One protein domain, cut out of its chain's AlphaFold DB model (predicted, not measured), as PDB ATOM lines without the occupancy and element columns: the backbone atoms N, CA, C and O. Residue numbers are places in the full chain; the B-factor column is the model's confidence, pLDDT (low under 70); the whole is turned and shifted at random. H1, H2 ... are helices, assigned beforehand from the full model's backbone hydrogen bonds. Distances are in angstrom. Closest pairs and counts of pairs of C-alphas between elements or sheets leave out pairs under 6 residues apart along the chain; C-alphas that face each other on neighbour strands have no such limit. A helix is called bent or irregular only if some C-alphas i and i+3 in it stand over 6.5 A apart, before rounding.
ATOM      1  N   ILE A 657     491.427 411.384 408.093       70.69
ATOM      2  CA  ILE A 657     491.019 412.692 408.631       70.69
ATOM      3  C   ILE A 657     491.041 412.704 410.170       70.69
ATOM      4  O   ILE A 657     491.590 413.631 410.762       70.69
ATOM      5  N   SER A 658     490.499 411.680 410.847       69.81
ATOM      6  CA  SER A 658     490.533 411.640 412.315       69.81
ATOM      7  C   SER A 658     491.960 411.481 412.847       69.81
ATOM      8  O   SER A 658     492.300 412.100 413.851       69.81
ATOM      9  N   LEU A 659     492.824 410.739 412.146       72.25
ATOM     10  CA  LEU A 659     494.253 410.644 412.470       72.25
ATOM     11  C   LEU A 659     495.001 411.970 412.244       72.25
ATOM     12  O   LEU A 659     495.841 412.333 413.068       72.25
ATOM     13  N   LEU A 660     494.663 412.718 411.186       76.06
ATOM     14  CA  LEU A 660     495.240 414.029 410.859       76.06
ATOM     15  C   LEU A 660     495.026 415.068 411.979       76.06
ATOM     16  O   LEU A 660     495.919 415.866 412.257       76.06
ATOM     17  N   VAL A 661     493.854 415.043 412.626       72.56
ATOM     18  CA  VAL A 661     493.447 416.017 413.660       72.56
ATOM     19  C   VAL A 661     493.744 415.530 415.084       72.56
ATOM     20  O   VAL A 661     494.164 416.318 415.936       72.56
ATOM     21  N   ALA A 662     493.548 414.240 415.375       71.62
ATOM     22  CA  ALA A 662     493.709 413.713 416.731       71.62
ATOM     23  C   ALA A 662     495.165 413.382 417.096       71.62
ATOM     24  O   ALA A 662     495.514 413.443 418.274       71.62
ATOM     25  N   SER A 663     496.022 413.033 416.127       77.81
ATOM     26  CA  SER A 663     497.366 412.536 416.441       77.81
ATOM     27  C   SER A 663     498.316 413.629 416.945       77.81
ATOM     28  O   SER A 663     498.396 414.732 416.394       77.81
ATOM     29  N   SER A 664     499.076 413.268 417.979       77.94
ATOM     30  CA  SER A 664     500.247 413.976 418.502       77.94
ATOM     31  C   SER A 664     501.551 413.598 417.783       77.94
ATOM     32  O   SER A 664     502.547 414.301 417.904       77.94
ATOM     33  N   ASN A 665     501.581 412.516 416.998       81.25
ATOM     34  CA  ASN A 665     502.810 412.069 416.345       81.25
ATOM     35  C   ASN A 665     502.937 412.681 414.934       81.25
ATOM     36  O   ASN A 665     502.150 412.323 414.048       81.25
ATOM     37  N   PRO A 666     503.943 413.536 414.655       82.69
ATOM     38  CA  PRO A 666     504.072 414.183 413.353       82.69
ATOM     39  C   PRO A 666     504.278 413.182 412.207       82.69
ATOM     40  O   PRO A 666     503.771 413.413 411.113       82.69
ATOM     41  N   LYS A 667     504.923 412.025 412.438       79.38
ATOM     42  CA  LYS A 667     505.089 410.979 411.407       79.38
ATOM     43  C   LYS A 667     503.742 410.386 410.968       79.38
ATOM     44  O   LYS A 667     503.572 410.057 409.796       79.38
ATOM     45  N   VAL A 668     502.776 410.285 411.887       80.50
ATOM     46  CA  VAL A 668     501.410 409.821 411.588       80.50
ATOM     47  C   VAL A 668     500.647 410.887 410.802       80.50
ATOM     48  O   VAL A 668     500.063 410.563 409.772       80.50
ATOM     49  N   VAL A 669     500.723 412.157 411.217       81.56
ATOM     50  CA  VAL A 669     500.075 413.279 410.511       81.56
ATOM     51  C   VAL A 669     500.613 413.433 409.081       81.56
ATOM     52  O   VAL A 669     499.818 413.562 408.153       81.56
ATOM     53  N   ILE A 670     501.935 413.330 408.870       83.12
ATOM     54  CA  ILE A 670     502.550 413.318 407.526       83.12
ATOM     55  C   ILE A 670     501.961 412.192 406.676       83.12
ATOM     56  O   ILE A 670     501.537 412.432 405.544       83.12
ATOM     57  N   LYS A 671     501.918 410.968 407.218       79.94
ATOM     58  CA  LYS A 671     501.423 409.799 406.489       79.94
ATOM     59  C   LYS A 671     499.949 409.955 406.114       79.94
ATOM     60  O   LYS A 671     499.615 409.806 404.945       79.94
ATOM     61  N   SER A 672     499.087 410.329 407.058       79.81
ATOM     62  CA  SER A 672     497.660 410.545 406.787       79.81
ATOM     63  C   SER A 672     497.402 411.713 405.826       79.81
ATOM     64  O   SER A 672     496.476 411.634 405.023       79.81
ATOM     65  N   CYS A 673     498.235 412.761 405.839       80.38
ATOM     66  CA  CYS A 673     498.189 413.834 404.842       80.38
ATOM     67  C   CYS A 673     498.546 413.307 403.440       80.38
ATOM     68  O   CYS A 673     497.805 413.542 402.486       80.38
ATOM     69  N   GLY A 674     499.626 412.525 403.323       79.38
ATOM     70  CA  GLY A 674     500.022 411.869 402.074       79.38
ATOM     71  C   GLY A 674     498.958 410.903 401.542       79.38
ATOM     72  O   GLY A 674     498.612 410.966 400.367       79.38
ATOM     73  N   ASP A 675     498.380 410.063 402.404       79.19
ATOM     74  CA  ASP A 675     497.308 409.121 402.051       79.19
ATOM     75  C   ASP A 675     496.034 409.849 401.555       79.19
ATOM     76  O   ASP A 675     495.358 409.371 400.640       79.19
ATOM     77  N   LEU A 676     495.715 411.035 402.095       78.38
ATOM     78  CA  LEU A 676     494.614 411.886 401.612       78.38
ATOM     79  C   LEU A 676     494.906 412.499 400.232       78.38
ATOM     80  O   LEU A 676     494.071 412.404 399.333       78.38
ATOM     81  N   ILE A 677     496.100 413.065 400.025       78.06
ATOM     82  CA  ILE A 677     496.512 413.615 398.719       78.06
ATOM     83  C   ILE A 677     496.513 412.503 397.654       78.06
ATOM     84  O   ILE A 677     495.928 412.657 396.583       78.06
ATOM     85  N   ASN A 678     497.096 411.342 397.973       78.12
ATOM     86  CA  ASN A 678     497.176 410.182 397.079       78.12
ATOM     87  C   ASN A 678     495.806 409.551 396.769       78.12
ATOM     88  O   ASN A 678     495.666 408.879 395.749       78.12
ATOM     89  N   SER A 679     494.793 409.768 397.614       75.31
ATOM     90  CA  SER A 679     493.404 409.352 397.360       75.31
ATOM     91  C   SER A 679     492.559 410.417 396.641       75.31
ATOM     92  O   SER A 679     491.352 410.239 396.484       75.31
ATOM     93  N   GLY A 680     493.186 411.492 396.144       70.19
ATOM     94  CA  GLY A 680     492.562 412.479 395.258       70.19
ATOM     95  C   GLY A 680     491.878 413.654 395.960       70.19
ATOM     96  O   GLY A 680     491.098 414.364 395.324       70.19
ATOM     97  N   TRP A 681     492.142 413.882 397.251       78.19
ATOM     98  CA  TRP A 681     491.620 415.055 397.961       78.19
ATOM     99  C   TRP A 681     492.346 416.333 397.528       78.19
ATOM    100  O   TRP A 681     493.574 416.363 397.437       78.19
ATOM    101  N   THR A 682     491.601 417.421 397.310       79.81
ATOM    102  CA  THR A 682     492.214 418.734 397.063       79.81
ATOM    103  C   THR A 682     492.855 419.277 398.348       79.81
ATOM    104  O   THR A 682     492.323 419.043 399.439       79.81
ATOM    105  N   PRO A 683     493.953 420.054 398.263       78.25
ATOM    106  CA  PRO A 683     494.558 420.690 399.435       78.25
ATOM    107  C   PRO A 683     493.574 421.539 400.254       78.25
ATOM    108  O   PRO A 683     493.603 421.509 401.481       78.25
ATOM    109  N   GLU A 684     492.644 422.223 399.583       78.88
ATOM    110  CA  GLU A 684     491.553 422.971 400.215       78.88
ATOM    111  C   GLU A 684     490.614 422.070 401.044       78.88
ATOM    112  O   GLU A 684     490.262 422.416 402.173       78.88
ATOM    113  N   ALA A 685     490.242 420.893 400.526       75.12
ATOM    114  CA  ALA A 685     489.405 419.937 401.251       75.12
ATOM    115  C   ALA A 685     490.136 419.334 402.461       75.12
ATOM    116  O   ALA A 685     489.524 419.159 403.515       75.12
ATOM    117  N   VAL A 686     491.448 419.082 402.352       77.94
ATOM    118  CA  VAL A 686     492.275 418.647 403.491       77.94
ATOM    119  C   VAL A 686     492.303 419.737 404.569       77.94
ATOM    120  O   VAL A 686     491.958 419.456 405.716       77.94
ATOM    121  N   LEU A 687     492.602 420.990 404.207       78.81
ATOM    122  CA  LEU A 687     492.673 422.108 405.158       78.81
ATOM    123  C   LEU A 687     491.323 422.450 405.812       78.81
ATOM    124  O   LEU A 687     491.313 422.830 406.982       78.81
ATOM    125  N   ARG A 688     490.185 422.281 405.119       78.44
ATOM    126  CA  ARG A 688     488.855 422.402 405.750       78.44
ATOM    127  C   ARG A 688     488.473 421.196 406.602       78.44
ATOM    128  O   ARG A 688     487.829 421.381 407.628       78.44
ATOM    129  N   SER A 689     488.885 419.979 406.244       72.62
ATOM    130  CA  SER A 689     488.573 418.785 407.051       72.62
ATOM    131  C   SER A 689     489.272 418.756 408.417       72.62
ATOM    132  O   SER A 689     488.770 418.109 409.332       72.62
ATOM    133  N   GLY A 690     490.375 419.499 408.575       66.81
ATOM    134  CA  GLY A 690     490.990 419.803 409.873       66.81
ATOM    135  C   GLY A 690     490.629 421.172 410.468       66.81
ATOM    136  O   GLY A 690     491.225 421.566 411.461       66.81
ATOM    137  N   GLY A 691     489.699 421.925 409.868       73.31
ATOM    138  CA  GLY A 691     489.280 423.265 410.313       73.31
ATOM    139  C   GLY A 691     490.252 424.415 409.996       73.31
ATOM    140  O   GLY A 691     489.807 425.545 409.803       73.31
ATOM    141  N   TRP A 692     491.554 424.137 409.863       79.81
ATOM    142  CA  TRP A 692     492.626 425.138 409.732       79.81
ATOM    143  C   TRP A 692     492.438 426.190 408.646       79.81
ATOM    144  O   TRP A 692     492.924 427.308 408.818       79.81
ATOM    145  N   ALA A 693     491.785 425.845 407.530       75.25
ATOM    146  CA  ALA A 693     491.580 426.763 406.409       75.25
ATOM    147  C   ALA A 693     490.936 428.082 406.854       75.25
ATOM    148  O   ALA A 693     491.371 429.146 406.425       75.25
ATOM    149  N   ASP A 694     489.935 428.003 407.728       68.38
ATOM    150  CA  ASP A 694     489.094 429.138 408.107       68.38
ATOM    151  C   ASP A 694     489.421 429.643 409.538       68.38
ATOM    152  O   ASP A 694     488.850 430.630 409.997       68.38
ATOM    153  N   THR A 695     490.398 429.015 410.217       71.75
ATOM    154  CA  THR A 695     490.920 429.394 411.547       71.75
ATOM    155  C   THR A 695     492.430 429.689 411.522       71.75
ATOM    156  O   THR A 695     492.837 430.828 411.284       71.75
ATOM    157  N   THR A 696     493.292 428.692 411.753       75.44
ATOM    158  CA  THR A 696     494.738 428.864 411.975       75.44
ATOM    159  C   THR A 696     495.433 429.507 410.766       75.44
ATOM    160  O   THR A 696     496.260 430.404 410.945       75.44
ATOM    161  N   LEU A 697     495.030 429.166 409.535       78.94
ATOM    162  CA  LEU A 697     495.532 429.779 408.297       78.94
ATOM    163  C   LEU A 697     495.161 431.270 408.188       78.94
ATOM    164  O   LEU A 697     495.966 432.075 407.718       78.94
ATOM    165  N   VAL A 698     493.978 431.659 408.675       72.31
ATOM    166  CA  VAL A 698     493.553 433.065 408.746       72.31
ATOM    167  C   VAL A 698     494.392 433.822 409.780       72.31
ATOM    168  O   VAL A 698     494.775 434.961 409.524       72.31
ATOM    169  N   THR A 699     494.764 433.197 410.907       71.62
ATOM    170  CA  THR A 699     495.697 433.824 411.867       71.62
ATOM    171  C   THR A 699     497.102 433.998 411.286       71.62
ATOM    172  O   THR A 699     497.697 435.057 411.471       71.62
ATOM    173  N   LEU A 700     497.592 433.024 410.512       77.31
ATOM    174  CA  LEU A 700     498.886 433.078 409.822       77.31
ATOM    175  C   LEU A 700     498.914 434.181 408.741       77.31
ATOM    176  O   LEU A 700     499.930 434.845 408.558       77.31
ATOM    177  N   LEU A 701     497.775 434.448 408.088       73.06
ATOM    178  CA  LEU A 701     497.576 435.585 407.175       73.06
ATOM    179  C   LEU A 701     497.480 436.957 407.875       73.06
ATOM    180  O   LEU A 701     497.613 437.980 407.200       73.06
ATOM    181  N   LYS A 702     497.262 437.026 409.200       72.50
ATOM    182  CA  LYS A 702     497.326 438.301 409.946       72.50
ATOM    183  C   LYS A 702     498.774 438.771 410.161       72.50
ATOM    184  O   LYS A 702     498.975 439.982 410.305       72.50
ATOM    185  N   TRP A 703     499.744 437.845 410.201       76.69
ATOM    186  CA  TRP A 703     501.156 438.130 410.496       76.69
ATOM    187  C   TRP A 703     501.734 439.127 409.475       76.69
ATOM    188  O   TRP A 703     501.349 439.141 408.307       76.69
ATOM    189  N   THR A 704     502.627 440.003 409.927       67.31
ATOM    190  CA  THR A 704     503.089 441.179 409.170       67.31
ATOM    191  C   THR A 704     504.487 441.003 408.600       67.31
ATOM    192  O   THR A 704     505.357 440.453 409.270       67.31
ATOM    193  N   THR A 705     504.718 441.524 407.394       65.00
ATOM    194  CA  THR A 705     506.061 441.800 406.858       65.00
ATOM    195  C   THR A 705     506.329 443.313 406.924       65.00
ATOM    196  O   THR A 705     505.373 444.099 406.927       65.00
ATOM    197  N   PRO A 706     507.593 443.780 406.936       55.25
ATOM    198  CA  PRO A 706     507.901 445.216 406.995       55.25
ATOM    199  C   PRO A 706     507.345 446.040 405.813       55.25
ATOM    200  O   PRO A 706     507.242 447.260 405.919       55.25
ATOM    201  N   GLY A 707     506.930 445.407 404.707       52.00
ATOM    202  CA  GLY A 707     506.248 446.086 403.596       52.00
ATOM    203  C   GLY A 707     504.775 446.443 403.861       52.00
ATOM    204  O   GLY A 707     504.259 447.381 403.252       52.00
ATOM    205  N   ASP A 708     504.093 445.739 404.770       50.97
ATOM    206  CA  ASP A 708     502.634 445.837 404.938       50.97
ATOM    207  C   ASP A 708     502.186 447.034 405.794       50.97
ATOM    208  O   ASP A 708     501.057 447.519 405.657       50.97
ATOM    209  N   PHE A 709     503.053 447.531 406.683       50.06
ATOM    210  CA  PHE A 709     502.697 448.549 407.681       50.06
ATOM    211  C   PHE A 709     502.245 449.875 407.053       50.06
ATOM    212  O   PHE A 709     501.216 450.428 407.451       50.06
ATOM    213  N   HIS A 710     502.938 450.347 406.010       43.97
ATOM    214  CA  HIS A 710     502.534 451.548 405.269       43.97
ATOM    215  C   HIS A 710     501.184 451.386 404.546       43.97
ATOM    216  O   HIS A 710     500.480 452.376 404.341       43.97
ATOM    217  N   VAL A 711     500.791 450.156 404.193       42.69
ATOM    218  CA  VAL A 711     499.508 449.870 403.532       42.69
ATOM    219  C   VAL A 711     498.374 449.811 404.558       42.69
ATOM    220  O   VAL A 711     497.376 450.520 404.404       42.69
ATOM    221  N   GLU A 732     489.993 438.276 402.992       60.66
ATOM    222  CA  GLU A 732     489.325 437.267 402.149       60.66
ATOM    223  C   GLU A 732     489.952 437.145 400.756       60.66
ATOM    224  O   GLU A 732     490.064 436.042 400.218       60.66
ATOM    225  N   LEU A 733     490.364 438.271 400.158       61.34
ATOM    226  CA  LEU A 733     491.002 438.263 398.842       61.34
ATOM    227  C   LEU A 733     492.321 437.475 398.886       61.34
ATOM    228  O   LEU A 733     492.544 436.596 398.052       61.34
ATOM    229  N   ASN A 734     493.152 437.744 399.897       68.56
ATOM    230  CA  ASN A 734     494.405 437.027 400.131       68.56
ATOM    231  C   ASN A 734     494.171 435.556 400.519       68.56
ATOM    232  O   ASN A 734     494.896 434.685 400.051       68.56
ATOM    233  N   HIS A 735     493.138 435.254 401.312       74.19
ATOM    234  CA  HIS A 735     492.763 433.886 401.698       74.19
ATOM    235  C   HIS A 735     492.422 433.009 400.488       74.19
ATOM    236  O   HIS A 735     493.022 431.947 400.306       74.19
ATOM    237  N   ARG A 736     491.544 433.488 399.596       69.25
ATOM    238  CA  ARG A 736     491.194 432.769 398.358       69.25
ATOM    239  C   ARG A 736     492.394 432.602 397.422       69.25
ATOM    240  O   ARG A 736     492.547 431.546 396.813       69.25
ATOM    241  N   GLN A 737     493.255 433.616 397.320       72.94
ATOM    242  CA  GLN A 737     494.475 433.543 396.510       72.94
ATOM    243  C   GLN A 737     495.496 432.548 397.086       72.94
ATOM    244  O   GLN A 737     496.060 431.758 396.330       72.94
ATOM    245  N   LEU A 738     495.693 432.518 398.408       76.56
ATOM    246  CA  LEU A 738     496.592 431.571 399.072       76.56
ATOM    247  C   LEU A 738     496.119 430.120 398.893       76.56
ATOM    248  O   LEU A 738     496.935 429.249 398.603       76.56
ATOM    249  N   ILE A 739     494.811 429.855 398.989       78.06
ATOM    250  CA  ILE A 739     494.234 428.526 398.707       78.06
ATOM    251  C   ILE A 739     494.519 428.085 397.257       78.06
ATOM    252  O   ILE A 739     494.827 426.912 397.024       78.06
ATOM    253  N   GLY A 740     494.502 429.018 396.296       73.56
ATOM    254  CA  GLY A 740     494.954 428.777 394.921       73.56
ATOM    255  C   GLY A 740     496.430 428.368 394.851       73.56
ATOM    256  O   GLY A 740     496.741 427.278 394.378       73.56
ATOM    257  N   VAL A 741     497.329 429.180 395.419       78.50
ATOM    258  CA  VAL A 741     498.786 428.923 395.426       78.50
ATOM    259  C   VAL A 741     499.148 427.608 396.138       78.50
ATOM    260  O   VAL A 741     500.050 426.893 395.700       78.50
ATOM    261  N   ILE A 742     498.433 427.237 397.206       79.19
ATOM    262  CA  ILE A 742     498.586 425.934 397.879       79.19
ATOM    263  C   ILE A 742     498.119 424.786 396.968       79.19
ATOM    264  O   ILE A 742     498.761 423.736 396.929       79.19
ATOM    265  N   SER A 743     497.033 424.979 396.215       77.81
ATOM    266  CA  SER A 743     496.506 423.977 395.275       77.81
ATOM    267  C   SER A 743     497.428 423.752 394.070       77.81
ATOM    268  O   SER A 743     497.522 422.632 393.576       77.81
ATOM    269  N   GLU A 744     498.166 424.781 393.649       77.62
ATOM    270  CA  GLU A 744     499.240 424.687 392.649       77.62
ATOM    271  C   GLU A 744     500.505 423.989 393.186       77.62
ATOM    272  O   GLU A 744     501.288 423.447 392.407       77.62
ATOM    273  N   ASN A 745     500.709 423.961 394.512       74.75
ATOM    274  CA  ASN A 745     501.927 423.464 395.167       74.75
ATOM    275  C   ASN A 745     501.636 422.376 396.236       74.75
ATOM    276  O   ASN A 745     502.004 422.539 397.409       74.75
ATOM    277  N   PRO A 746     501.028 421.227 395.865       73.00
ATOM    278  CA  PRO A 746     500.584 420.205 396.819       73.00
ATOM    279  C   PRO A 746     501.727 419.549 397.613       73.00
ATOM    280  O   PRO A 746     501.504 419.084 398.727       73.00
ATOM    281  N   GLN A 747     502.963 419.549 397.096       75.12
ATOM    282  CA  GLN A 747     504.135 419.001 397.798       75.12
ATOM    283  C   GLN A 747     504.475 419.759 399.095       75.12
ATOM    284  O   GLN A 747     505.022 419.169 400.023       75.12
ATOM    285  N   SER A 748     504.115 421.043 399.194       78.06
ATOM    286  CA  SER A 748     504.287 421.849 400.415       78.06
ATOM    287  C   SER A 748     503.192 421.624 401.464       78.06
ATOM    288  O   SER A 748     503.356 422.067 402.602       78.06
ATOM    289  N   LEU A 749     502.086 420.947 401.121       83.06
ATOM    290  CA  LEU A 749     500.939 420.802 402.022       83.06
ATOM    291  C   LEU A 749     501.284 420.083 403.340       83.06
ATOM    292  O   LEU A 749     500.876 420.600 404.378       83.06
ATOM    293  N   PRO A 750     502.062 418.979 403.377       83.56
ATOM    294  CA  PRO A 750     502.405 418.330 404.643       83.56
ATOM    295  C   PRO A 750     503.215 419.239 405.580       83.56
ATOM    296  O   PRO A 750     502.941 419.277 406.776       83.56
ATOM    297  N   ALA A 751     504.160 420.027 405.052       83.56
ATOM    298  CA  ALA A 751     504.933 420.979 405.854       83.56
ATOM    299  C   ALA A 751     504.059 422.132 406.384       83.56
ATOM    300  O   ALA A 751     504.205 422.531 407.539       83.56
ATOM    301  N   LEU A 752     503.111 422.624 405.575       84.62
ATOM    302  CA  LEU A 752     502.126 423.620 406.006       84.62
ATOM    303  C   LEU A 752     501.181 423.060 407.083       84.62
ATOM    304  O   LEU A 752     500.941 423.733 408.078       84.62
ATOM    305  N   VAL A 753     500.687 421.827 406.932       84.69
ATOM    306  CA  VAL A 753     499.838 421.166 407.939       84.69
ATOM    307  C   VAL A 753     500.591 420.988 409.259       84.69
ATOM    308  O   VAL A 753     500.028 421.279 410.306       84.69
ATOM    309  N   LEU A 754     501.868 420.591 409.246       86.50
ATOM    310  CA  LEU A 754     502.664 420.492 410.478       86.50
ATOM    311  C   LEU A 754     502.922 421.859 411.142       86.50
ATOM    312  O   LEU A 754     502.890 421.937 412.368       86.50
ATOM    313  N   LEU A 755     503.127 422.932 410.367       86.56
ATOM    314  CA  LEU A 755     503.208 424.306 410.890       86.56
ATOM    315  C   LEU A 755     501.882 424.735 411.544       86.56
ATOM    316  O   LEU A 755     501.891 425.257 412.655       86.56
ATOM    317  N   LEU A 756     500.745 424.475 410.890       85.12
ATOM    318  CA  LEU A 756     499.418 424.769 411.442       85.12
ATOM    319  C   LEU A 756     499.184 423.977 412.742       85.12
ATOM    320  O   LEU A 756     498.816 424.569 413.751       85.12
ATOM    321  N   ARG A 757     499.532 422.681 412.772       84.88
ATOM    322  CA  ARG A 757     499.496 421.852 413.992       84.88
ATOM    323  C   ARG A 757     500.375 422.401 415.115       84.88
ATOM    324  O   ARG A 757     499.949 422.356 416.263       84.88
ATOM    325  N   ALA A 758     501.575 422.906 414.821       85.06
ATOM    326  CA  ALA A 758     502.434 423.514 415.840       85.06
ATOM    327  C   ALA A 758     501.755 424.736 416.488       85.06
ATOM    328  O   ALA A 758     501.716 424.834 417.715       85.06
ATOM    329  N   ILE A 759     501.139 425.597 415.670       82.12
ATOM    330  CA  ILE A 759     500.393 426.774 416.138       82.12
ATOM    331  C   ILE A 759     499.152 426.354 416.953       82.12
ATOM    332  O   ILE A 759     498.902 426.957 417.995       82.12
ATOM    333  N   ASP A 760     498.416 425.305 416.553       82.50
ATOM    334  CA  ASP A 760     497.302 424.753 417.350       82.50
ATOM    335  C   ASP A 760     497.787 424.232 418.720       82.50
ATOM    336  O   ASP A 760     497.205 424.546 419.756       82.50
ATOM    337  N   PHE A 761     498.859 423.423 418.745       79.81
ATOM    338  CA  PHE A 761     499.398 422.839 419.984       79.81
ATOM    339  C   PHE A 761     499.888 423.914 420.958       79.81
ATOM    340  O   PHE A 761     499.741 423.744 422.171       79.81
ATOM    341  N   ARG A 762     500.387 425.040 420.437       81.88
ATOM    342  CA  ARG A 762     500.628 426.257 421.213       81.88
ATOM    343  C   ARG A 762     499.324 426.901 421.699       81.88
ATOM    344  O   ARG A 762     499.168 427.077 422.901       81.88
ATOM    345  N   LYS A 763     498.413 427.291 420.801       74.19
ATOM    346  CA  LYS A 763     497.273 428.166 421.140       74.19
ATOM    347  C   LYS A 763     496.174 427.466 421.942       74.19
ATOM    348  O   LYS A 763     495.706 428.033 422.924       74.19
ATOM    349  N   ASP A 764     495.803 426.247 421.561       67.81
ATOM    350  CA  ASP A 764     494.651 425.539 422.137       67.81
ATOM    351  C   ASP A 764     495.040 424.613 423.296       67.81
ATOM    352  O   ASP A 764     494.184 424.203 424.080       67.81
ATOM    353  N   ARG A 765     496.321 424.219 423.378       63.56
ATOM    354  CA  ARG A 765     496.802 423.186 424.317       63.56
ATOM    355  C   ARG A 765     497.999 423.592 425.176       63.56
ATOM    356  O   ARG A 765     498.366 422.807 426.046       63.56
ATOM    357  N   LEU A 766     498.604 424.763 424.939       67.12
ATOM    358  CA  LEU A 766     499.782 425.274 425.661       67.12
ATOM    359  C   LEU A 766     500.930 424.242 425.781       67.12
ATOM    360  O   LEU A 766     501.667 424.231 426.763       67.12
ATOM    361  N   ASN A 767     501.079 423.348 424.793       75.19
ATOM    362  CA  ASN A 767     502.066 422.268 424.822       75.19
ATOM    363  C   ASN A 767     503.260 422.602 423.915       75.19
ATOM    364  O   ASN A 767     503.266 422.329 422.710       75.19
ATOM    365  N   TRP A 768     504.268 423.217 424.533       76.88
ATOM    366  CA  TRP A 768     505.464 423.766 423.890       76.88
ATOM    367  C   TRP A 768     506.356 422.688 423.271       76.88
ATOM    368  O   TRP A 768     506.796 422.841 422.133       76.88
ATOM    369  N   GLU A 769     506.565 421.569 423.971       75.56
ATOM    370  CA  GLU A 769     507.362 420.438 423.477       75.56
ATOM    371  C   GLU A 769     506.749 419.848 422.208       75.56
ATOM    372  O   GLU A 769     507.429 419.651 421.196       75.56
ATOM    373  N   GLN A 770     505.433 419.617 422.233       79.12
ATOM    374  CA  GLN A 770     504.726 419.030 421.113       79.12
ATOM    375  C   GLN A 770     504.695 419.990 419.921       79.12
ATOM    376  O   GLN A 770     504.946 419.551 418.795       79.12
ATOM    377  N   ALA A 771     504.467 421.288 420.153       82.94
ATOM    378  CA  ALA A 771     504.577 422.321 419.124       82.94
ATOM    379  C   ALA A 771     505.989 422.361 418.506       82.94
ATOM    380  O   ALA A 771     506.124 422.364 417.280       82.94
ATOM    381  N   ASN A 772     507.043 422.292 419.328       83.62
ATOM    382  CA  ASN A 772     508.432 422.254 418.867       83.62
ATOM    383  C   ASN A 772     508.727 420.988 418.038       83.62
ATOM    384  O   ASN A 772     509.345 421.072 416.976       83.62
ATOM    385  N   ALA A 773     508.215 419.822 418.444       82.62
ATOM    386  CA  ALA A 773     508.346 418.576 417.688       82.62
ATOM    387  C   ALA A 773     507.623 418.622 416.323       82.62
ATOM    388  O   ALA A 773     508.170 418.155 415.320       82.62
ATOM    389  N   PHE A 774     506.430 419.228 416.250       83.94
ATOM    390  CA  PHE A 774     505.729 419.474 414.980       83.94
ATOM    391  C   PHE A 774     506.495 420.466 414.085       83.94
ATOM    392  O   PHE A 774     506.669 420.206 412.893       83.94
ATOM    393  N   ARG A 775     507.031 421.550 414.662       87.31
ATOM    394  CA  ARG A 775     507.864 422.560 413.983       87.31
ATOM    395  C   ARG A 775     509.157 421.964 413.408       87.31
ATOM    396  O   ARG A 775     509.485 422.212 412.248       87.31
ATOM    397  N   LEU A 776     509.876 421.151 414.185       84.06
ATOM    398  CA  LEU A 776     511.088 420.452 413.741       84.06
ATOM    399  C   LEU A 776     510.779 419.474 412.600       84.06
ATOM    400  O   LEU A 776     511.451 419.499 411.567       84.06
ATOM    401  N   ALA A 777     509.716 418.673 412.732       82.94
ATOM    402  CA  ALA A 777     509.272 417.768 411.672       82.94
ATOM    403  C   ALA A 777     508.902 418.516 410.375       82.94
ATOM    404  O   ALA A 777     509.262 418.058 409.292       82.94
ATOM    405  N   ALA A 778     508.253 419.682 410.470       84.06
ATOM    406  CA  ALA A 778     507.970 420.541 409.318       84.06
ATOM    407  C   ALA A 778     509.257 421.043 408.643       84.06
ATOM    408  O   ALA A 778     509.368 420.998 407.417       84.06
ATOM    409  N   GLY A 779     510.250 421.462 409.435       79.88
ATOM    410  CA  GLY A 779     511.555 421.907 408.943       79.88
ATOM    411  C   GLY A 779     512.295 420.832 408.141       79.88
ATOM    412  O   GLY A 779     512.821 421.130 407.069       79.88
ATOM    413  N   HIS A 780     512.270 419.575 408.600       82.25
ATOM    414  CA  HIS A 780     512.909 418.447 407.907       82.25
ATOM    415  C   HIS A 780     512.266 418.074 406.558       82.25
ATOM    416  O   HIS A 780     512.924 417.429 405.742       82.25
ATOM    417  N   LEU A 781     511.017 418.476 406.292       79.44
ATOM    418  CA  LEU A 781     510.356 418.255 404.996       79.44
ATOM    419  C   LEU A 781     510.702 419.316 403.940       79.44
ATOM    420  O   LEU A 781     510.394 419.126 402.763       79.44
ATOM    421  N   LEU A 782     511.315 420.440 404.327       77.38
ATOM    422  CA  LEU A 782     511.669 421.518 403.404       77.38
ATOM    423  C   LEU A 782     513.122 421.360 402.922       77.38
ATOM    424  O   LEU A 782     514.022 421.211 403.749       77.38
ATOM    425  N   PRO A 783     513.410 421.464 401.609       68.00
ATOM    426  CA  PRO A 783     514.749 421.200 401.082       68.00
ATOM    427  C   PRO A 783     515.813 422.147 401.683       68.00
ATOM    428  O   PRO A 783     515.595 423.369 401.742       68.00
ATOM    429  N   PRO A 784     516.978 421.635 402.124       51.94
ATOM    430  CA  PRO A 784     518.008 422.421 402.801       51.94
ATOM    431  C   PRO A 784     518.847 423.249 401.812       51.94
ATOM    432  O   PRO A 784     520.017 422.972 401.575       51.94
ATOM    433  N   GLY A 785     518.243 424.297 401.244       54.75
ATOM    434  CA  GLY A 785     518.939 425.292 400.422       54.75
ATOM    435  C   GLY A 785     518.301 425.508 399.055       54.75
ATOM    436  O   GLY A 785     518.775 424.990 398.052       54.75
ATOM    437  N   ALA A 786     517.264 426.345 399.003       36.41
ATOM    438  CA  ALA A 786     516.708 426.862 397.754       36.41
ATOM    439  C   ALA A 786     517.120 428.331 397.545       36.41
ATOM    440  O   ALA A 786     516.279 429.230 397.530       36.41
ATOM    441  N   TRP A 805     504.238 434.711 400.241       69.75
ATOM    442  CA  TRP A 805     503.628 433.434 399.853       69.75
ATOM    443  C   TRP A 805     503.271 433.346 398.360       69.75
ATOM    444  O   TRP A 805     503.420 432.267 397.789       69.75
ATOM    445  N   CYS A 806     502.918 434.454 397.691       70.19
ATOM    446  CA  CYS A 806     502.787 434.494 396.226       70.19
ATOM    447  C   CYS A 806     504.138 434.321 395.515       70.19
ATOM    448  O   CYS A 806     504.186 433.851 394.383       70.19
ATOM    449  N   ARG A 807     505.237 434.762 396.144       73.19
ATOM    450  CA  ARG A 807     506.582 434.770 395.540       73.19
ATOM    451  C   ARG A 807     507.319 433.449 395.759       73.19
ATOM    452  O   ARG A 807     508.055 433.008 394.884       73.19
ATOM    453  N   SER A 808     507.148 432.833 396.929       79.62
ATOM    454  CA  SER A 808     507.620 431.484 397.243       79.62
ATOM    455  C   SER A 808     506.948 430.962 398.518       79.62
ATOM    456  O   SER A 808     507.344 431.306 399.634       79.62
ATOM    457  N   LEU A 809     505.971 430.065 398.355       79.75
ATOM    458  CA  LEU A 809     505.276 429.399 399.462       79.75
ATOM    459  C   LEU A 809     506.258 428.676 400.410       79.75
ATOM    460  O   LEU A 809     506.137 428.779 401.627       79.75
ATOM    461  N   VAL A 810     507.296 428.028 399.864       78.88
ATOM    462  CA  VAL A 810     508.355 427.344 400.636       78.88
ATOM    463  C   VAL A 810     509.193 428.317 401.479       78.88
ATOM    464  O   VAL A 810     509.534 427.997 402.618       78.88
ATOM    465  N   ARG A 811     509.513 429.512 400.956       79.00
ATOM    466  CA  ARG A 811     510.239 430.554 401.710       79.00
ATOM    467  C   ARG A 811     509.370 431.121 402.832       79.00
ATOM    468  O   ARG A 811     509.861 431.288 403.941       79.00
ATOM    469  N   TRP A 812     508.083 431.345 402.568       83.06
ATOM    470  CA  TRP A 812     507.126 431.830 403.567       83.06
ATOM    471  C   TRP A 812     506.907 430.831 404.715       83.06
ATOM    472  O   TRP A 812     507.024 431.222 405.873       83.06
ATOM    473  N   ILE A 813     506.702 429.537 404.420       81.88
ATOM    474  CA  ILE A 813     506.596 428.488 405.455       81.88
ATOM    475  C   ILE A 813     507.881 428.431 406.300       81.88
ATOM    476  O   ILE A 813     507.805 428.273 407.516       81.88
ATOM    477  N   ARG A 814     509.066 428.608 405.693       83.62
ATOM    478  CA  ARG A 814     510.334 428.641 406.439       83.62
ATOM    479  C   ARG A 814     510.415 429.814 407.416       83.62
ATOM    480  O   ARG A 814     510.685 429.574 408.587       83.62
ATOM    481  N   VAL A 815     510.138 431.043 406.973       83.12
ATOM    482  CA  VAL A 815     510.163 432.208 407.878       83.12
ATOM    483  C   VAL A 815     509.099 432.073 408.974       83.12
ATOM    484  O   VAL A 815     509.354 432.431 410.118       83.12
ATOM    485  N   ALA A 816     507.940 431.474 408.677       83.25
ATOM    486  CA  ALA A 816     506.934 431.181 409.695       83.25
ATOM    487  C   ALA A 816     507.413 430.152 410.744       83.25
ATOM    488  O   ALA A 816     507.140 430.325 411.929       83.25
ATOM    489  N   LEU A 817     508.175 429.125 410.344       84.50
ATOM    490  CA  LEU A 817     508.809 428.164 411.262       84.50
ATOM    491  C   LEU A 817     509.963 428.777 412.079       84.50
ATOM    492  O   LEU A 817     510.218 428.325 413.195       84.50
ATOM    493  N   GLU A 818     510.658 429.782 411.541       84.75
ATOM    494  CA  GLU A 818     511.710 430.544 412.235       84.75
ATOM    495  C   GLU A 818     511.115 431.540 413.248       84.75
ATOM    496  O   GLU A 818     511.603 431.634 414.374       84.75
ATOM    497  N   HIS A 819     510.012 432.209 412.895       88.19
ATOM    498  CA  HIS A 819     509.189 433.004 413.813       88.19
ATOM    499  C   HIS A 819     508.643 432.146 414.963       88.19
ATOM    500  O   HIS A 819     508.785 432.507 416.130       88.19
ATOM    501  N   GLU A 820     508.034 430.999 414.644       86.44
ATOM    502  CA  GLU A 820     507.454 430.103 415.650       86.44
ATOM    503  C   GLU A 820     508.536 429.524 416.575       86.44
ATOM    504  O   GLU A 820     508.292 429.376 417.766       86.44
ATOM    505  N   ALA A 821     509.753 429.272 416.071       85.88
ATOM    506  CA  ALA A 821     510.894 428.891 416.908       85.88
ATOM    507  C   ALA A 821     511.235 429.982 417.932       85.88
ATOM    508  O   ALA A 821     511.217 429.722 419.126       85.88
ATOM    509  N   PHE A 822     511.458 431.216 417.468       87.31
ATOM    510  CA  PHE A 822     511.816 432.337 418.340       87.31
ATOM    511  C   PHE A 822     510.721 432.646 419.380       87.31
ATOM    512  O   PHE A 822     511.030 433.022 420.510       87.31
ATOM    513  N   LEU A 823     509.445 432.437 419.035       87.19
ATOM    514  CA  LEU A 823     508.344 432.528 419.992       87.19
ATOM    515  C   LEU A 823     508.405 431.418 421.055       87.19
ATOM    516  O   LEU A 823     508.246 431.716 422.233       87.19
ATOM    517  N   LEU A 824     508.663 430.163 420.674       86.31
ATOM    518  CA  LEU A 824     508.829 429.066 421.635       86.31
ATOM    519  C   LEU A 824     510.030 429.310 422.569       86.31
ATOM    520  O   LEU A 824     509.859 429.211 423.782       86.31
ATOM    521  N   ASP A 825     511.183 429.722 422.029       84.88
ATOM    522  CA  ASP A 825     512.397 430.022 422.809       84.88
ATOM    523  C   ASP A 825     512.141 431.119 423.872       84.88
ATOM    524  O   ASP A 825     512.606 431.031 425.013       84.88
ATOM    525  N   LEU A 826     511.371 432.161 423.520       85.75
ATOM    526  CA  LEU A 826     510.981 433.225 424.455       85.75
ATOM    527  C   LEU A 826     510.014 432.739 425.535       85.75
ATOM    528  O   LEU A 826     510.145 433.144 426.688       85.75
ATOM    529  N   LEU A 827     509.040 431.900 425.181       84.12
ATOM    530  CA  LEU A 827     508.044 431.396 426.128       84.12
ATOM    531  C   LEU A 827     508.669 430.421 427.126       84.12
ATOM    532  O   LEU A 827     508.407 430.535 428.321       84.12
ATOM    533  N   GLU A 828     509.575 429.553 426.675       81.44
ATOM    534  CA  GLU A 828     510.393 428.718 427.557       81.44
ATOM    535  C   GLU A 828     511.224 429.589 428.517       81.44
ATOM    536  O   GLU A 828     511.177 429.399 429.732       81.44
ATOM    537  N   SER A 829     511.901 430.631 428.015       80.81
ATOM    538  CA  SER A 829     512.694 431.525 428.873       80.81
ATOM    539  C   SER A 829     511.866 432.406 429.824       80.81
ATOM    540  O   SER A 829     512.422 432.901 430.811       80.81
ATOM    541  N   LEU A 830     510.581 432.641 429.537       77.69
ATOM    542  CA  LEU A 830     509.658 433.373 430.410       77.69
ATOM    543  C   LEU A 830     509.077 432.480 431.514       77.69
ATOM    544  O   LEU A 830     508.972 432.927 432.656       77.69
ATOM    545  N   ILE A 831     508.712 431.241 431.172       74.69
ATOM    546  CA  ILE A 831     507.911 430.349 432.022       74.69
ATOM    547  C   ILE A 831     508.794 429.423 432.871       74.69
ATOM    548  O   ILE A 831     508.504 429.243 434.050       74.69
ATOM    549  N   SER A 832     509.907 428.893 432.343       60.88
ATOM    550  CA  SER A 832     510.722 427.822 432.964       60.88
ATOM    551  C   SER A 832     511.532 428.226 434.217       60.88
ATOM    552  O   SER A 832     512.553 427.615 434.539       60.88
ATOM    553  N   ARG A 833     511.087 429.257 434.946       54.38
ATOM    554  CA  ARG A 833     511.513 429.594 436.316       54.38
ATOM    555  C   ARG A 833     510.380 429.450 437.350       54.38
ATOM    556  O   ARG A 833     510.659 429.478 438.546       54.38
ATOM    557  N   SER A 834     509.122 429.251 436.938       43.00
ATOM    558  CA  SER A 834     508.008 429.008 437.865       43.00
ATOM    559  C   SER A 834     508.018 427.557 438.380       43.00
ATOM    560  O   SER A 834     507.934 426.578 437.640       43.00
ATOM    561  N   SER A 835     508.177 427.404 439.696       45.91
ATOM    562  CA  SER A 835     508.413 426.102 440.335       45.91
ATOM    563  C   SER A 835     507.128 425.287 440.544       45.91
ATOM    564  O   SER A 835     506.585 425.273 441.647       45.91
ATOM    565  N   VAL A 845     518.582 422.977 423.997       39.88
ATOM    566  CA  VAL A 845     518.816 424.247 423.260       39.88
ATOM    567  C   VAL A 845     518.624 425.448 424.205       39.88
ATOM    568  O   VAL A 845     517.650 426.182 424.108       39.88
ATOM    569  N   ASN A 846     519.577 425.708 425.106       46.12
ATOM    570  CA  ASN A 846     519.620 427.016 425.768       46.12
ATOM    571  C   ASN A 846     520.086 428.061 424.743       46.12
ATOM    572  O   ASN A 846     521.288 428.196 424.500       46.12
ATOM    573  N   ALA A 847     519.147 428.793 424.145       55.47
ATOM    574  CA  ALA A 847     519.468 430.060 423.505       55.47
ATOM    575  C   ALA A 847     520.049 431.018 424.561       55.47
ATOM    576  O   ALA A 847     519.583 431.057 425.700       55.47
ATOM    577  N   ASP A 848     521.086 431.775 424.201       71.50
ATOM    578  CA  ASP A 848     521.658 432.784 425.095       71.50
ATOM    579  C   ASP A 848     520.589 433.851 425.396       71.50
ATOM    580  O   ASP A 848     520.027 434.437 424.465       71.50
ATOM    581  N   GLU A 849     520.312 434.125 426.679       75.69
ATOM    582  CA  GLU A 849     519.353 435.164 427.084       75.69
ATOM    583  C   GLU A 849     519.697 436.522 426.439       75.69
ATOM    584  O   GLU A 849     518.795 437.297 426.123       75.69
ATOM    585  N   ASN A 850     520.982 436.790 426.169       80.19
ATOM    586  CA  ASN A 850     521.443 438.000 425.485       80.19
ATOM    587  C   ASN A 850     521.050 438.031 423.994       80.19
ATOM    588  O   ASN A 850     520.708 439.092 423.472       80.19
ATOM    589  N   GLU A 851     521.054 436.886 423.302       83.62
ATOM    590  CA  GLU A 851     520.602 436.776 421.905       83.62
ATOM    591  C   GLU A 851     519.073 436.852 421.818       83.62
ATOM    592  O   GLU A 851     518.552 437.542 420.939       83.62
ATOM    593  N   LEU A 852     518.343 436.240 422.759       85.38
ATOM    594  CA  LEU A 852     516.889 436.413 422.867       85.38
ATOM    595  C   LEU A 852     516.521 437.879 423.137       85.38
ATOM    596  O   LEU A 852     515.620 438.419 422.491       85.38
ATOM    597  N   LEU A 853     517.259 438.564 424.015       86.44
ATOM    598  CA  LEU A 853     517.075 439.987 424.301       86.44
ATOM    599  C   LEU A 853     517.381 440.862 423.078       86.44
ATOM    600  O   LEU A 853     516.589 441.744 422.738       86.44
TER     601      LEU A 853
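Overview. This is residues 657 to 711, 732 to 786, 805 to 835 and 845 to 853 of the 1269 residues of an uncharacterized protein of Mesocestoides corti (UniProt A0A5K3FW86). Three helices side by side, H6, H7 and H8, make an up-and-down bundle, each running against the one before it, with H6 at the core of the whole. The helical hairpin of H1 and H2 packs on H6 and H7 through H2, H3, H4 and H5 gather on the side of H6 away from H7, and small H9 packs on H8; residues 704 to 711 and 830 to 835 stick out. The printed part has 150 residues with nine named helices, H1 to H9 in chain order, and no named strand: the class is all helix. It is compact, with a radius of gyration of the C-alphas of 15.9 A, and spans 48 by 41 by 30 A.

Arrangement. H1, residues 657 to 662, and H2, residues 666 to 678, form a hairpin at a shallow tilt of 16 degrees, closest at the C-alphas of Leu 660 and Val 669, 4.9 A apart. H2 touches H6, residues 746 to 763, at a steep tilt of 40 degrees, closest at the C-alphas of Ile 670 and Pro 750, 5.8 A. H3, residues 683 to 689, touches H5, residues 732 to 744, closest at the C-alphas of Pro 683 and Ser 743, 5.6 A. H4, residues 696 to 702, touches H6 about perpendicular, at 89 degrees, closest at the C-alphas of Thr 696 and Leu 756, 6.2 A. H6 is the hub, touching five helices, and forms a hairpin with H7, residues 768 to 780, at a shallow tilt of 14 degrees, closest at the C-alphas of Ala 758 and Ala 771, 4.1 A. H7 touches H8, residues 809 to 831, opposite ways at a shallow tilt of 26 degrees, closest at the C-alphas of Arg 775 and Leu 817, 6.3 A. H9, residues 849 to 853, touches H8 at residues 822 to 829 alone, closest at the C-alphas of Leu 826 and Leu 852, 6.9 A. Every O i to N i+4 pair is within hydrogen-bond range in H1, H2, H3, H4, H5, H7, H8 and H9, and 12 of 14 are in H6.

Along the chain. H1 begins at C-alpha 657, (491.019, 412.692, 408.631). From first to last C-alpha H2 measures 18.1 A, H5 18.6 A, H6 25.8 A, H7 18.4 A and H8 32.7 A. H6 is irregular: C-alphas 747 and 750 are 7.1 A apart. H9 ends at C-alpha 853, (517.075, 439.987, 424.301).

Size, cuts and confidence. The two C-alphas farthest apart, of Gly 680 and Ser 835, are 49.7 A apart. Residues 712 to 731, 787 to 804 and 836 to 844 are not printed, with C-alpha gaps of 16.3, 14.8 and 20.1 A. Of the links printed whole, H3 to H4 is short and the others are tight. Mean pLDDT of the printed part is 75.0; 30 residues are under 70, among them 704 to 711 and 832 to 835.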